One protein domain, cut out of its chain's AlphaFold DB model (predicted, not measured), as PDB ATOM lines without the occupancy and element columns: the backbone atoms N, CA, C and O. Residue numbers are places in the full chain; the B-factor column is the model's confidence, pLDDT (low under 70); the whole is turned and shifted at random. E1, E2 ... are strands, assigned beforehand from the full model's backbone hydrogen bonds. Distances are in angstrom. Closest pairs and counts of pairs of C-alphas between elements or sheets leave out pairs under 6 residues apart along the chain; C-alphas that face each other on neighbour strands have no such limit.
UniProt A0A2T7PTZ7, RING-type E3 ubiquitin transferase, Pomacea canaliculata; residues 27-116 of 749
ATOM      1  N   ILE A  27      81.448  41.399  82.138       63.44
ATOM      2  CA  ILE A  27      82.106  40.948  83.380       63.44
ATOM      3  C   ILE A  27      81.140  40.232  84.332       63.44
ATOM      4  O   ILE A  27      81.481  39.961  85.480       63.44
ATOM      5  N   SER A  28      79.905  39.995  83.889       67.00
ATOM      6  CA  SER A  28      78.837  39.434  84.720       67.00
ATOM      7  C   SER A  28      78.623  37.956  84.416       67.00
ATOM      8  O   SER A  28      78.726  37.529  83.265       67.00
ATOM      9  N   LEU A  29      78.285  37.175  85.445       65.69
ATOM     10  CA  LEU A  29      78.091  35.735  85.323       65.69
ATOM     11  C   LEU A  29      76.848  35.420  84.477       65.69
ATOM     12  O   LEU A  29      75.719  35.781  84.823       65.69
ATOM     13  N   LYS A  30      77.069  34.713  83.370       83.50
ATOM     14  CA  LYS A  30      76.025  34.253  82.454       83.50
ATOM     15  C   LYS A  30      75.788  32.760  82.651       83.50
ATOM     16  O   LYS A  30      76.719  31.971  82.519       83.50
ATOM     17  N   ILE A  31      74.548  32.383  82.949       75.56
ATOM     18  CA  ILE A  31      74.145  30.996  83.206       75.56
ATOM     19  C   ILE A  31      73.032  30.559  82.254       75.56
ATOM     20  O   ILE A  31      72.277  31.377  81.728       75.56
ATOM     21  N   ARG A  32      72.936  29.250  82.028       87.00
ATOM     22  CA  ARG A  32      71.914  28.619  81.188       87.00
ATOM     23  C   ARG A  32      70.696  28.275  82.045       87.00
ATOM     24  O   ARG A  32      70.843  27.601  83.058       87.00
ATOM     25  N   SER A  33      69.497  28.704  81.650       88.38
ATOM     26  CA  SER A  33      68.256  28.225  82.279       88.38
ATOM     27  C   SER A  33      67.993  26.770  81.900       88.38
ATOM     28  O   SER A  33      68.273  26.397  80.761       88.38
ATOM     29  N   VAL A  34      67.367  25.999  82.782       88.56
ATOM     30  CA  VAL A  34      66.949  24.612  82.532       88.56
ATOM     31  C   VAL A  34      65.466  24.494  82.903       88.56
ATOM     32  O   VAL A  34      65.009  25.214  83.792       88.56
ATOM     33  N   GLY A  35      64.686  23.712  82.155       89.12
ATOM     34  CA  GLY A  35      63.255  23.536  82.422       89.12
ATOM     35  C   GLY A  35      62.460  23.052  81.207       89.12
ATOM     36  O   GLY A  35      62.998  22.357  80.343       89.12
ATOM     37  N   MET A  36      61.186  23.454  81.124       87.88
ATOM     38  CA  MET A  36      60.229  23.050  80.077       87.88
ATOM     39  C   MET A  36      60.457  23.788  78.742       87.88
ATOM     40  O   MET A  36      59.619  24.562  78.289       87.88
ATOM     41  N   TYR A  37      61.621  23.578  78.127       91.06
ATOM     42  CA  TYR A  37      61.990  24.089  76.799       91.06
ATOM     43  C   TYR A  37      61.662  23.078  75.684       91.06
ATOM     44  O   TYR A  37      61.415  21.915  75.990       91.06
ATOM     45  N   PRO A  38      61.666  23.470  74.391       91.88
ATOM     46  CA  PRO A  38      61.451  22.533  73.284       91.88
ATOM     47  C   PRO A  38      62.353  21.297  73.382       91.88
ATOM     48  O   PRO A  38      63.573  21.420  73.474       91.88
ATOM     49  N   GLY A  39      61.738  20.117  73.372       89.25
ATOM     50  CA  GLY A  39      62.380  18.822  73.589       89.25
ATOM     51  C   GLY A  39      62.236  18.262  75.009       89.25
ATOM     52  O   GLY A  39      62.407  17.057  75.173       89.25
ATOM     53  N   ALA A  40      61.890  19.088  76.004       92.88
ATOM     54  CA  ALA A  40      61.640  18.649  77.379       92.88
ATOM     55  C   ALA A  40      60.435  17.710  77.461       92.88
ATOM     56  O   ALA A  40      59.550  17.746  76.601       92.88
ATOM     57  N   LYS A  41      60.375  16.899  78.518       94.00
ATOM     58  CA  LYS A  41      59.217  16.045  78.794       94.00
ATOM     59  C   LYS A  41      58.440  16.549  79.994       94.00
ATOM     60  O   LYS A  41      59.033  16.910  81.013       94.00
ATOM     61  N   ALA A  42      57.120  16.536  79.884       93.38
ATOM     62  CA  ALA A  42      56.225  16.995  80.931       93.38
ATOM     63  C   ALA A  42      55.000  16.086  81.071       93.38
ATOM     64  O   ALA A  42      54.605  15.392  80.138       93.38
ATOM     65  N   VAL A  43      54.411  16.116  82.258       94.12
ATOM     66  CA  VAL A  43      53.149  15.452  82.613       94.12
ATOM     67  C   VAL A  43      52.142  16.508  83.063       94.12
ATOM     68  O   VAL A  43      52.518  17.671  83.263       94.12
ATOM     69  N   ARG A  44      50.878  16.122  83.268       92.44
ATOM     70  CA  ARG A  44      49.880  17.006  83.889       92.44
ATOM     71  C   ARG A  44      50.390  17.594  85.217       92.44
ATOM     72  O   ARG A  44      51.012  16.911  86.032       92.44
ATOM     73  N   GLY A  45      50.186  18.895  85.389       91.25
ATOM     74  CA  GLY A  45      50.628  19.708  86.518       91.25
ATOM     75  C   GLY A  45      49.515  19.985  87.524       91.25
ATOM     76  O   GLY A  45      48.444  19.386  87.480       91.25
ATOM     77  N   ARG A  46      49.779  20.906  88.455       90.31
ATOM     78  CA  ARG A  46      48.887  21.187  89.590       90.31
ATOM     79  C   ARG A  46      47.551  21.795  89.164       90.31
ATOM     80  O   ARG A  46      46.532  21.450  89.750       90.31
ATOM     81  N   ASP A  47      47.570  22.692  88.182       90.81
ATOM     82  CA  ASP A  47      46.382  23.455  87.772       90.81
ATOM     83  C   ASP A  47      45.654  22.824  86.570       90.81
ATOM     84  O   ASP A  47      44.801  23.458  85.942       90.81
ATOM     85  N   TRP A  48      45.984  21.567  86.250       90.25
ATOM     86  CA  TRP A  48      45.405  20.823  85.137       90.25
ATOM     87  C   TRP A  48      43.893  20.643  85.297       90.25
ATOM     88  O   TRP A  48      43.420  20.068  86.274       90.25
ATOM     89  N   ASN A  49      43.136  21.078  84.289       90.44
ATOM     90  CA  ASN A  49      41.680  20.923  84.247       90.44
ATOM     91  C   ASN A  49      41.183  20.558  82.836       90.44
ATOM     92  O   ASN A  49      40.135  21.019  82.387       90.44
ATOM     93  N   TRP A  50      41.972  19.764  82.106       86.88
ATOM     94  CA  TRP A  50      41.770  19.485  80.677       86.88
ATOM     95  C   TRP A  50      41.313  18.043  80.394       86.88
ATOM     96  O   TRP A  50      41.483  17.544  79.284       86.88
ATOM     97  N   GLY A  51      40.737  17.360  81.390       87.19
ATOM     98  CA  GLY A  51      40.369  15.941  81.287       87.19
ATOM     99  C   GLY A  51      41.578  15.054  80.966       87.19
ATOM    100  O   GLY A  51      42.691  15.361  81.387       87.19
ATOM    101  N   ASP A  52      41.373  13.992  80.186       89.44
ATOM    102  CA  ASP A  52      42.433  13.059  79.764       89.44
ATOM    103  C   ASP A  52      42.970  13.359  78.355       89.44
ATOM    104  O   ASP A  52      43.318  12.456  77.593       89.44
ATOM    105  N   GLN A  53      43.051  14.641  77.977       84.75
ATOM    106  CA  GLN A  53      43.674  15.053  76.708       84.75
ATOM    107  C   GLN A  53      45.147  14.630  76.582       84.75
ATOM    108  O   GLN A  53      45.674  14.543  75.474       84.75
ATOM    109  N   ASP A  54      45.811  14.377  77.707       85.88
ATOM    110  CA  ASP A  54      47.170  13.847  77.790       85.88
ATOM    111  C   ASP A  54      47.253  12.321  77.636       85.88
ATOM    112  O   ASP A  54      48.352  11.790  77.490       85.88
ATOM    113  N   GLY A  55      46.118  11.617  77.609       82.69
ATOM    114  CA  GLY A  55      46.050  10.155  77.557       82.69
ATOM    115  C   GLY A  55      45.889   9.477  78.921       82.69
ATOM    116  O   GLY A  55      45.969   8.252  78.987       82.69
ATOM    117  N   GLY A  56      45.650  10.242  79.992       80.38
ATOM    118  CA  GLY A  56      45.468   9.724  81.351       80.38
ATOM    119  C   GLY A  56      46.631  10.068  82.282       80.38
ATOM    120  O   GLY A  56      47.716  10.456  81.840       80.38
ATOM    121  N   GLU A  57      46.400   9.948  83.591       79.00
ATOM    122  CA  GLU A  57      47.364  10.359  84.616       79.00
ATOM    123  C   GLU A  57      48.698   9.610  84.487       79.00
ATOM    124  O   GLU A  57      48.743   8.387  84.388       79.00
ATOM    125  N   GLY A  58      49.799  10.368  84.474       77.62
ATOM    126  CA  GLY A  58      51.152   9.834  84.290       77.62
ATOM    127  C   GLY A  58      51.636   9.790  82.837       77.62
ATOM    128  O   GLY A  58      52.800   9.463  82.606       77.62
ATOM    129  N   SER A  59      50.801  10.168  81.865       88.31
ATOM    130  CA  SER A  59      51.214  10.261  80.460       88.31
ATOM    131  C   SER A  59      52.240  11.371  80.243       88.31
ATOM    132  O   SER A  59      52.053  12.514  80.661       88.31
ATOM    133  N   VAL A  60      53.344  11.025  79.577       92.81
ATOM    134  CA  VAL A  60      54.495  11.913  79.378       92.81
ATOM    135  C   VAL A  60      54.483  12.472  77.960       92.81
ATOM    136  O   VAL A  60      54.685  11.736  76.995       92.81
ATOM    137  N   GLY A  61      54.277  13.777  77.829       91.56
ATOM    138  CA  GLY A  61      54.320  14.493  76.558       91.56
ATOM    139  C   GLY A  61      55.652  15.203  76.328       91.56
ATOM    140  O   GLY A  61      56.388  15.500  77.270       91.56
ATOM    141  N   GLN A  62      55.954  15.498  75.065       94.94
ATOM    142  CA  GLN A  62      57.150  16.223  74.644       94.94
ATOM    143  C   GLN A  62      56.818  17.670  74.273       94.94
ATOM    144  O   GLN A  62      55.952  17.929  73.436       94.94
ATOM    145  N   ILE A  63      57.528  18.623  74.869       93.31
ATOM    146  CA  ILE A  63      57.363  20.054  74.613       93.31
ATOM    147  C   ILE A  63      57.852  20.394  73.203       93.31
ATOM    148  O   ILE A  63      58.987  20.089  72.839       93.31
ATOM    149  N   LEU A  64      57.016  21.072  72.419       90.44
ATOM    150  CA  LEU A  64      57.329  21.498  71.053       90.44
ATOM    151  C   LEU A  64      57.765  22.965  70.986       90.44
ATOM    152  O   LEU A  64      58.661  23.316  70.219       90.44
ATOM    153  N   GLY A  65      57.141  23.836  71.780       86.81
ATOM    154  CA  GLY A  65      57.319  25.280  71.650       86.81
ATOM    155  C   GLY A  65      56.514  26.085  72.659       86.81
ATOM    156  O   GLY A  65      55.688  25.540  73.382       86.81
ATOM    157  N   PHE A  66      56.763  27.392  72.684       87.94
ATOM    158  CA  PHE A  66      55.982  28.345  73.470       87.94
ATOM    159  C   PHE A  66      55.032  29.115  72.561       87.94
ATOM    160  O   PHE A  66      55.391  29.461  71.435       87.94
ATOM    161  N   GLU A  67      53.862  29.430  73.092       84.19
ATOM    162  CA  GLU A  67      52.861  30.289  72.472       84.19
ATOM    163  C   GLU A  67      52.546  31.442  73.432       84.19
ATOM    164  O   GLU A  67      52.874  31.381  74.620       84.19
ATOM    165  N   ASN A  68      51.955  32.510  72.896       81.38
ATOM    166  CA  ASN A  68      51.601  33.690  73.677       81.38
ATOM    167  C   ASN A  68      50.087  33.911  73.619       81.38
ATOM    168  O   ASN A  68      49.528  33.925  72.521       81.38
ATOM    169  N   VAL A  69      49.434  34.147  74.762       73.94
ATOM    170  CA  VAL A  69      47.999  34.512  74.775       73.94
ATOM    171  C   VAL A  69      47.758  35.872  74.129       73.94
ATOM    172  O   VAL A  69      46.743  36.089  73.470       73.94
ATOM    173  N   SER A  70      48.687  36.804  74.322       71.38
ATOM    174  CA  SER A  70      48.578  38.166  73.816       71.38
ATOM    175  C   SER A  70      49.916  38.647  73.257       71.38
ATOM    176  O   SER A  70      50.966  38.157  73.670       71.38
ATOM    177  N   PRO A  71      49.928  39.649  72.360       68.25
ATOM    178  CA  PRO A  71      51.172  40.251  71.880       68.25
ATOM    179  C   PRO A  71      52.037  40.870  72.992       68.25
ATOM    180  O   PRO A  71      53.234  41.065  72.792       68.25
ATOM    181  N   SER A  72      51.440  41.196  74.145       64.56
ATOM    182  CA  SER A  72      52.116  41.758  75.319       64.56
ATOM    183  C   SER A  72      52.611  40.705  76.314       64.56
ATOM    184  O   SER A  72      53.394  41.046  77.200       64.56
ATOM    185  N   SER A  73      52.201  39.440  76.183       72.94
ATOM    186  CA  SER A  73      52.703  38.334  76.996       72.94
ATOM    187  C   SER A  73      53.764  37.529  76.245       72.94
ATOM    188  O   SER A  73      53.849  37.537  75.015       72.94
ATOM    189  N   SER A  74      54.649  36.868  76.989       73.94
ATOM    190  CA  SER A  74      55.704  36.043  76.406       73.94
ATOM    191  C   SER A  74      55.865  34.762  77.205       73.94
ATOM    192  O   SER A  74      56.127  34.828  78.405       73.94
ATOM    193  N   ARG A  75      55.776  33.616  76.518       78.62
ATOM    194  CA  ARG A  75      55.983  32.270  77.085       78.62
ATOM    195  C   ARG A  75      55.005  31.905  78.204       78.62
ATOM    196  O   ARG A  75      55.394  31.244  79.159       78.62
ATOM    197  N   ASP A  76      53.760  32.348  78.094       83.81
ATOM    198  CA  ASP A  76      52.698  32.073  79.065       83.81
ATOM    199  C   ASP A  76      51.884  30.811  78.714       83.81
ATOM    200  O   ASP A  76      51.191  30.263  79.580       83.81
ATOM    201  N   ILE A  77      52.022  30.308  77.480       85.94
ATOM    202  CA  ILE A  77      51.492  29.027  77.005       85.94
ATOM    203  C   ILE A  77      52.612  28.162  76.421       85.94
ATOM    204  O   ILE A  77      53.585  28.647  75.837       85.94
ATOM    205  N   VAL A  78      52.464  26.848  76.558       90.25
ATOM    206  CA  VAL A  78      53.376  25.856  75.997       90.25
ATOM    207  C   VAL A  78      52.613  24.804  75.195       90.25
ATOM    208  O   VAL A  78      51.592  24.285  75.643       90.25
ATOM    209  N   ARG A  79      53.123  24.485  74.005       91.88
ATOM    210  CA  ARG A  79      52.594  23.443  73.125       91.88
ATOM    211  C   ARG A  79      53.324  22.131  73.376       91.88
ATOM    212  O   ARG A  79      54.558  22.092  73.363       91.88
ATOM    213  N   ILE A  80      52.569  21.060  73.574       92.62
ATOM    214  CA  ILE A  80      53.070  19.725  73.905       92.62
ATOM    215  C   ILE A  80      52.459  18.677  72.978       92.62
ATOM    216  O   ILE A  80      51.306  18.792  72.564       92.62
ATOM    217  N   LYS A  81      53.247  17.651  72.661       93.94
ATOM    218  CA  LYS A  81      52.830  16.461  71.927       93.94
ATOM    219  C   LYS A  81      52.727  15.273  72.867       93.94
ATOM    220  O   LYS A  81      53.726  14.877  73.468       93.94
ATOM    221  N   TRP A  82      51.543  14.692  72.968       92.62
ATOM    222  CA  TRP A  82      51.284  13.522  73.802       92.62
ATOM    223  C   TRP A  82      51.612  12.212  73.068       92.62
ATOM    224  O   TRP A  82      51.640  12.192  71.833       92.62
ATOM    225  N   PRO A  83      51.825  11.093  73.791       86.06
ATOM    226  CA  PRO A  83      52.099   9.783  73.187       86.06
ATOM    227  C   PRO A  83      51.004   9.298  72.230       86.06
ATOM    228  O   PRO A  83      51.291   8.578  71.279       86.06
ATOM    229  N   SER A  84      49.761   9.739  72.447       83.25
ATOM    230  CA  SER A  84      48.616   9.496  71.559       83.25
ATOM    231  C   SER A  84      48.753  10.156  70.178       83.25
ATOM    232  O   SER A  84      47.929   9.922  69.298       83.25
ATOM    233  N   GLY A  85      49.769  11.003  69.983       82.31
ATOM    234  CA  GLY A  85      49.986  11.797  68.779       82.31
ATOM    235  C   GLY A  85      49.252  13.138  68.782       82.31
ATOM    236  O   GLY A  85      49.493  13.943  67.884       82.31
ATOM    237  N   GLN A  86      48.397  13.404  69.778       82.94
ATOM    238  CA  GLN A  86      47.699  14.684  69.908       82.94
ATOM    239  C   GLN A  86      48.653  15.802  70.330       82.94
ATOM    240  O   GLN A  86      49.513  15.616  71.191       82.94
ATOM    241  N   GLU A  87      48.465  16.982  69.745       91.50
ATOM    242  CA  GLU A  87      49.223  18.186  70.069       91.50
ATOM    243  C   GLU A  87      48.266  19.250  70.595       91.50
ATOM    244  O   GLU A  87      47.330  19.635  69.898       91.50
ATOM    245  N   ASN A  88      48.505  19.719  71.816       88.38
ATOM    246  CA  ASN A  88      47.665  20.706  72.492       88.38
ATOM    247  C   ASN A  88      48.534  21.757  73.194       88.38
ATOM    248  O   ASN A  88      49.735  21.555  73.402       88.38
ATOM    249  N   SER A  89      47.913  22.872  73.569       90.38
ATOM    250  CA  SER A  89      48.570  24.005  74.221       90.38
ATOM    251  C   SER A  89      48.013  24.226  75.628       90.38
ATOM    252  O   SER A  89      46.797  24.236  75.818       90.38
ATOM    253  N   TYR A  90      48.896  24.417  76.610       89.81
ATOM    254  CA  TYR A  90      48.556  24.496  78.037       89.81
ATOM    255  C   TYR A  90      49.239  25.676  78.734       89.81
ATOM    256  O   TYR A  90      50.248  26.198  78.253       89.81
ATOM    257  N   ARG A  91      48.700  26.107  79.881       88.25
ATOM    258  CA  ARG A  91      49.188  27.299  80.591       88.25
ATOM    259  C   ARG A  91      50.479  27.005  81.350       88.25
ATOM    260  O   ARG A  91      50.567  26.040  82.112       88.25
ATOM    261  N   LEU A  92      51.456  27.889  81.178       86.94
ATOM    262  CA  LEU A  92      52.730  27.877  81.885       86.94
ATOM    263  C   LEU A  92      53.055  29.301  82.357       86.94
ATOM    264  O   LEU A  92      53.947  29.963  81.835       86.94
ATOM    265  N   GLY A  93      52.282  29.788  83.328       81.69
ATOM    266  CA  GLY A  93      52.384  31.140  83.886       81.69
ATOM    267  C   GLY A  93      51.239  32.075  83.488       81.69
ATOM    268  O   GLY A  93      51.027  33.082  84.165       81.69
ATOM    269  N   PHE A  94      50.449  31.745  82.457       82.12
ATOM    270  CA  PHE A  94      49.242  32.512  82.131       82.12
ATOM    271  C   PHE A  94      48.234  32.471  83.288       82.12
ATOM    272  O   PHE A  94      47.836  31.397  83.745       82.12
ATOM    273  N   GLY A  95      47.829  33.647  83.780       78.31
ATOM    274  CA  GLY A  95      46.950  33.764  84.949       78.31
ATOM    275  C   GLY A  95      47.559  33.224  86.251       78.31
ATOM    276  O   GLY A  95      46.822  32.953  87.191       78.31
ATOM    277  N   GLY A  96      48.884  33.028  86.301       81.81
ATOM    278  CA  GLY A  96      49.570  32.385  87.425       81.81
ATOM    279  C   GLY A  96      49.384  30.864  87.498       81.81
ATOM    280  O   GLY A  96      49.859  30.256  88.453       81.81
ATOM    281  N   CYS A  97      48.723  30.253  86.508       85.38
ATOM    282  CA  CYS A  97      48.468  28.815  86.469       85.38
ATOM    283  C   CYS A  97      49.619  28.041  85.818       85.38
ATOM    284  O   CYS A  97      50.235  28.496  84.848       85.38
ATOM    285  N   VAL A  98      49.863  26.837  86.328       90.62
ATOM    286  CA  VAL A  98      50.871  25.894  85.842       90.62
ATOM    287  C   VAL A  98      50.203  24.541  85.597       90.62
ATOM    288  O   VAL A  98      50.083  23.694  86.488       90.62
ATOM    289  N   ASP A  99      49.770  24.340  84.354       90.88
ATOM    290  CA  ASP A  99      49.030  23.148  83.931       90.88
ATOM    291  C   ASP A  99      49.945  21.941  83.699       90.88
ATOM    292  O   ASP A  99      49.454  20.823  83.622       90.88
ATOM    293  N   LEU A 100      51.263  22.128  83.591       92.12
ATOM    294  CA  LEU A 100      52.228  21.063  83.305       92.12
ATOM    295  C   LEU A 100      53.328  20.992  84.363       92.12
ATOM    296  O   LEU A 100      53.732  22.002  84.936       92.12
ATOM    297  N   LYS A 101      53.856  19.791  84.593       92.75
ATOM    298  CA  LYS A 101      55.004  19.528  85.464       92.75
ATOM    299  C   LYS A 101      56.136  18.911  84.649       92.75
ATOM    300  O   LYS A 101      55.933  17.915  83.962       92.75
ATOM    301  N   CYS A 102      57.334  19.478  84.758       91.81
ATOM    302  CA  CYS A 102      58.520  18.977  84.065       91.81
ATOM    303  C   CYS A 102      58.973  17.643  84.671       91.81
ATOM    304  O   CYS A 102      58.992  17.497  85.894       91.81
ATOM    305  N   VAL A 103      59.351  16.698  83.814       91.69
ATOM    306  CA  VAL A 103      59.904  15.386  84.191       91.69
ATOM    307  C   VAL A 103      61.305  15.204  83.619       91.69
ATOM    308  O   VAL A 103      62.181  14.694  84.305       91.69
ATOM    309  N   GLU A 104      61.533  15.663  82.389       91.69
ATOM    310  CA  GLU A 104      62.863  15.704  81.781       91.69
ATOM    311  C   GLU A 104      63.138  17.132  81.335       91.69
ATOM    312  O   GLU A 104      62.463  17.656  80.446       91.69
ATOM    313  N   GLU A 105      64.087  17.780  81.999       89.69
ATOM    314  CA  GLU A 105      64.406  19.176  81.745       89.69
ATOM    315  C   GLU A 105      65.402  19.315  80.592       89.69
ATOM    316  O   GLU A 105      66.337  18.525  80.457       89.69
ATOM    317  N   VAL A 106      65.237  20.355  79.775       90.56
ATOM    318  CA  VAL A 106      66.146  20.651  78.658       90.56
ATOM    319  C   VAL A 106      66.782  22.032  78.846       90.56
ATOM    320  O   VAL A 106      66.119  22.960  79.326       90.56
ATOM    321  N   PRO A 107      68.066  22.213  78.471       87.69
ATOM    322  CA  PRO A 107      68.712  23.519  78.485       87.69
ATOM    323  C   PRO A 107      67.994  24.536  77.590       87.69
ATOM    324  O   PRO A 107      67.793  24.326  76.396       87.69
ATOM    325  N   GLY A 108      67.668  25.685  78.167       85.62
ATOM    326  CA  GLY A 108      66.953  26.774  77.519       85.62
ATOM    327  C   GLY A 108      67.832  27.943  77.096       85.62
ATOM    328  O   GLY A 108      68.865  27.780  76.439       85.62
ATOM    329  N   ILE A 109      67.407  29.154  77.463       86.00
ATOM    330  CA  ILE A 109      68.125  30.391  77.141       86.00
ATOM    331  C   ILE A 109      69.209  30.718  78.170       86.00
ATOM    332  O   ILE A 109      69.105  30.387  79.347       86.00
ATOM    333  N   ASP A 110      70.255  31.409  77.723       88.00
ATOM    334  CA  ASP A 110      71.231  32.004  78.633       88.00
ATOM    335  C   ASP A 110      70.703  33.330  79.205       88.00
ATOM    336  O   ASP A 110      70.109  34.125  78.467       88.00
ATOM    337  N   TYR A 111      70.984  33.601  80.480       85.88
ATOM    338  CA  TYR A 111      70.663  34.858  81.159       85.88
ATOM    339  C   TYR A 111      71.754  35.263  82.163       85.88
ATOM    340  O   TYR A 111      72.573  34.447  82.586       85.88
ATOM    341  N   TYR A 112      71.780  36.542  82.536       86.06
ATOM    342  CA  TYR A 112      72.708  37.080  83.533       86.06
ATOM    343  C   TYR A 112      72.055  37.008  84.909       86.06
ATOM    344  O   TYR A 112      71.150  37.791  85.197       86.06
ATOM    345  N   ARG A 113      72.483  36.046  85.738       83.62
ATOM    346  CA  ARG A 113      71.840  35.732  87.028       83.62
ATOM    347  C   ARG A 113      71.703  36.967  87.908       83.62
ATOM    348  O   ARG A 113      70.611  37.286  88.359       83.62
ATOM    349  N   ASP A 114      72.810  37.676  88.080       79.31
ATOM    350  CA  ASP A 114      72.912  38.814  88.994       79.31
ATOM    351  C   ASP A 114      72.231  40.077  88.448       79.31
ATOM    352  O   ASP A 114      72.205  41.110  89.110       79.31
ATOM    353  N   HIS A 115      71.718  40.029  87.214       85.81
ATOM    354  CA  HIS A 115      70.987  41.138  86.602       85.81
ATOM    355  C   HIS A 115      69.477  40.964  86.745       85.81
ATOM    356  O   HIS A 115      68.753  41.898  86.421       85.81
ATOM    357  N   LEU A 116      68.975  39.821  87.217       87.75
ATOM    358  CA  LEU A 116      67.542  39.630  87.442       87.75
ATOM    359  C   LEU A 116      67.087  40.304  88.747       87.75
ATOM    360  O   LEU A 116      67.829  40.280  89.732       87.75
TER     361      LEU A 116
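This is residues 27 to 116 of the 749 residues of the protein "RING-type E3 ubiquitin transferase" of Pomacea canaliculata (UniProt A0A2T7PTZ7). A five-strand antiparallel sheet, E5 - E4 - E3 - E2 - E6, is curled like part of a barrel and makes the body, and a two-strand ribbon of E1 and E7 reaches out from it as an arm along the longest axis. The long stretch of residues 45 to 60 lies at the end of the body away from this arm. The printed part has 90 residues, with no named helix and seven named strands, in the order E1 to E7 along the chain; the second sheet, E1 - E7, is antiparallel too. The class is all strand, though under half of the residues, 39 of 90, are in named elements. The whole is compact by its radius of gyration of the C-alphas, 14.1 A, but elongated in outline, with spans of 48 by 27 by 20 A.

The printed part begins at Ile 27, and E1 holds residues 30 to 35, 16.7 A from first to last C-alpha, with C-alpha 30 at (76.025, 34.253, 82.454). E2 follows with residues 41 to 44. E3, residues 61 to 67, is 16.4 A long and begins with C-alpha 61 at (54.320, 14.493, 76.558). E4 holds residues 77 to 81 and is 13.6 A long; E5 holds residues 87 to 91 and is 13.9 A long. E6 holds residues 100 to 104 and is 12.0 A long. E7, residues 106 to 112, is 18.4 A long and ends with C-alpha 112 at (72.708, 37.080, 83.533).

In the five-strand sheet E5 and E6 are the edge strands. E2 E3 E4 E5 form a meander, each strand the antiparallel neighbour of the one before, and its successive pairs, E2 and E3, E3 and E4, E4 and E5, are hairpins. E5 and E4 are antiparallel at 151 degrees, with N 78 and O 90 2.9 A apart, within hydrogen-bond range. E4 and E3 are antiparallel at 146 degrees, with N 64 and O 79 at 2.8 A and N 62 and O 81 at 2.8 A. The pairing of E3 is staggered: residues 62 to 67 pair with E4, and residues 61 to 62 pair with E2, where N 61 and O 42 are 2.8 A apart. E2 and E6 are antiparallel at 147 degrees, with N 43 and O 101 at 2.9 A. From edge to edge the strands' lines turn by 113 degrees and the way across the sheet turns by 111 degrees; the closest C-alphas of E5 and E6 are those of Tyr 90 and Leu 100, 7.3 A apart. E1 and E7 are antiparallel at 147 degrees, with N 33 and O 109 at 2.9 A and N 108 and O 33 at 2.8 A. E1 is apart from E2, E3, E4 and E5, but its Gly 35 and Cys 102 of E6 have C-alphas 6.8 A apart, the closest of these two strands. E6 and E7 meet only through their link. E7 and E2 are only just apart, with closest C-alphas 8.3 A from each other.

The C-alphas farthest apart are those of Ile 27 and Gly 51, 48.7 A, while the first and last printed C-alphas, of Ile 27 and Leu 116, are 15.2 A apart. The five-strand sheet is strongly twisted, with C-alphas up to 6.0 A off its best plane. The printed part has no cut. The link from E2 to E3, 16 residues, is long; those from E1 to E2, E4 to E5 and E6 to E7 are tight. The mean pLDDT of the printed part is 85.8, and it is under 70 at residues 27 to 29 and 71 to 72 of this predicted model.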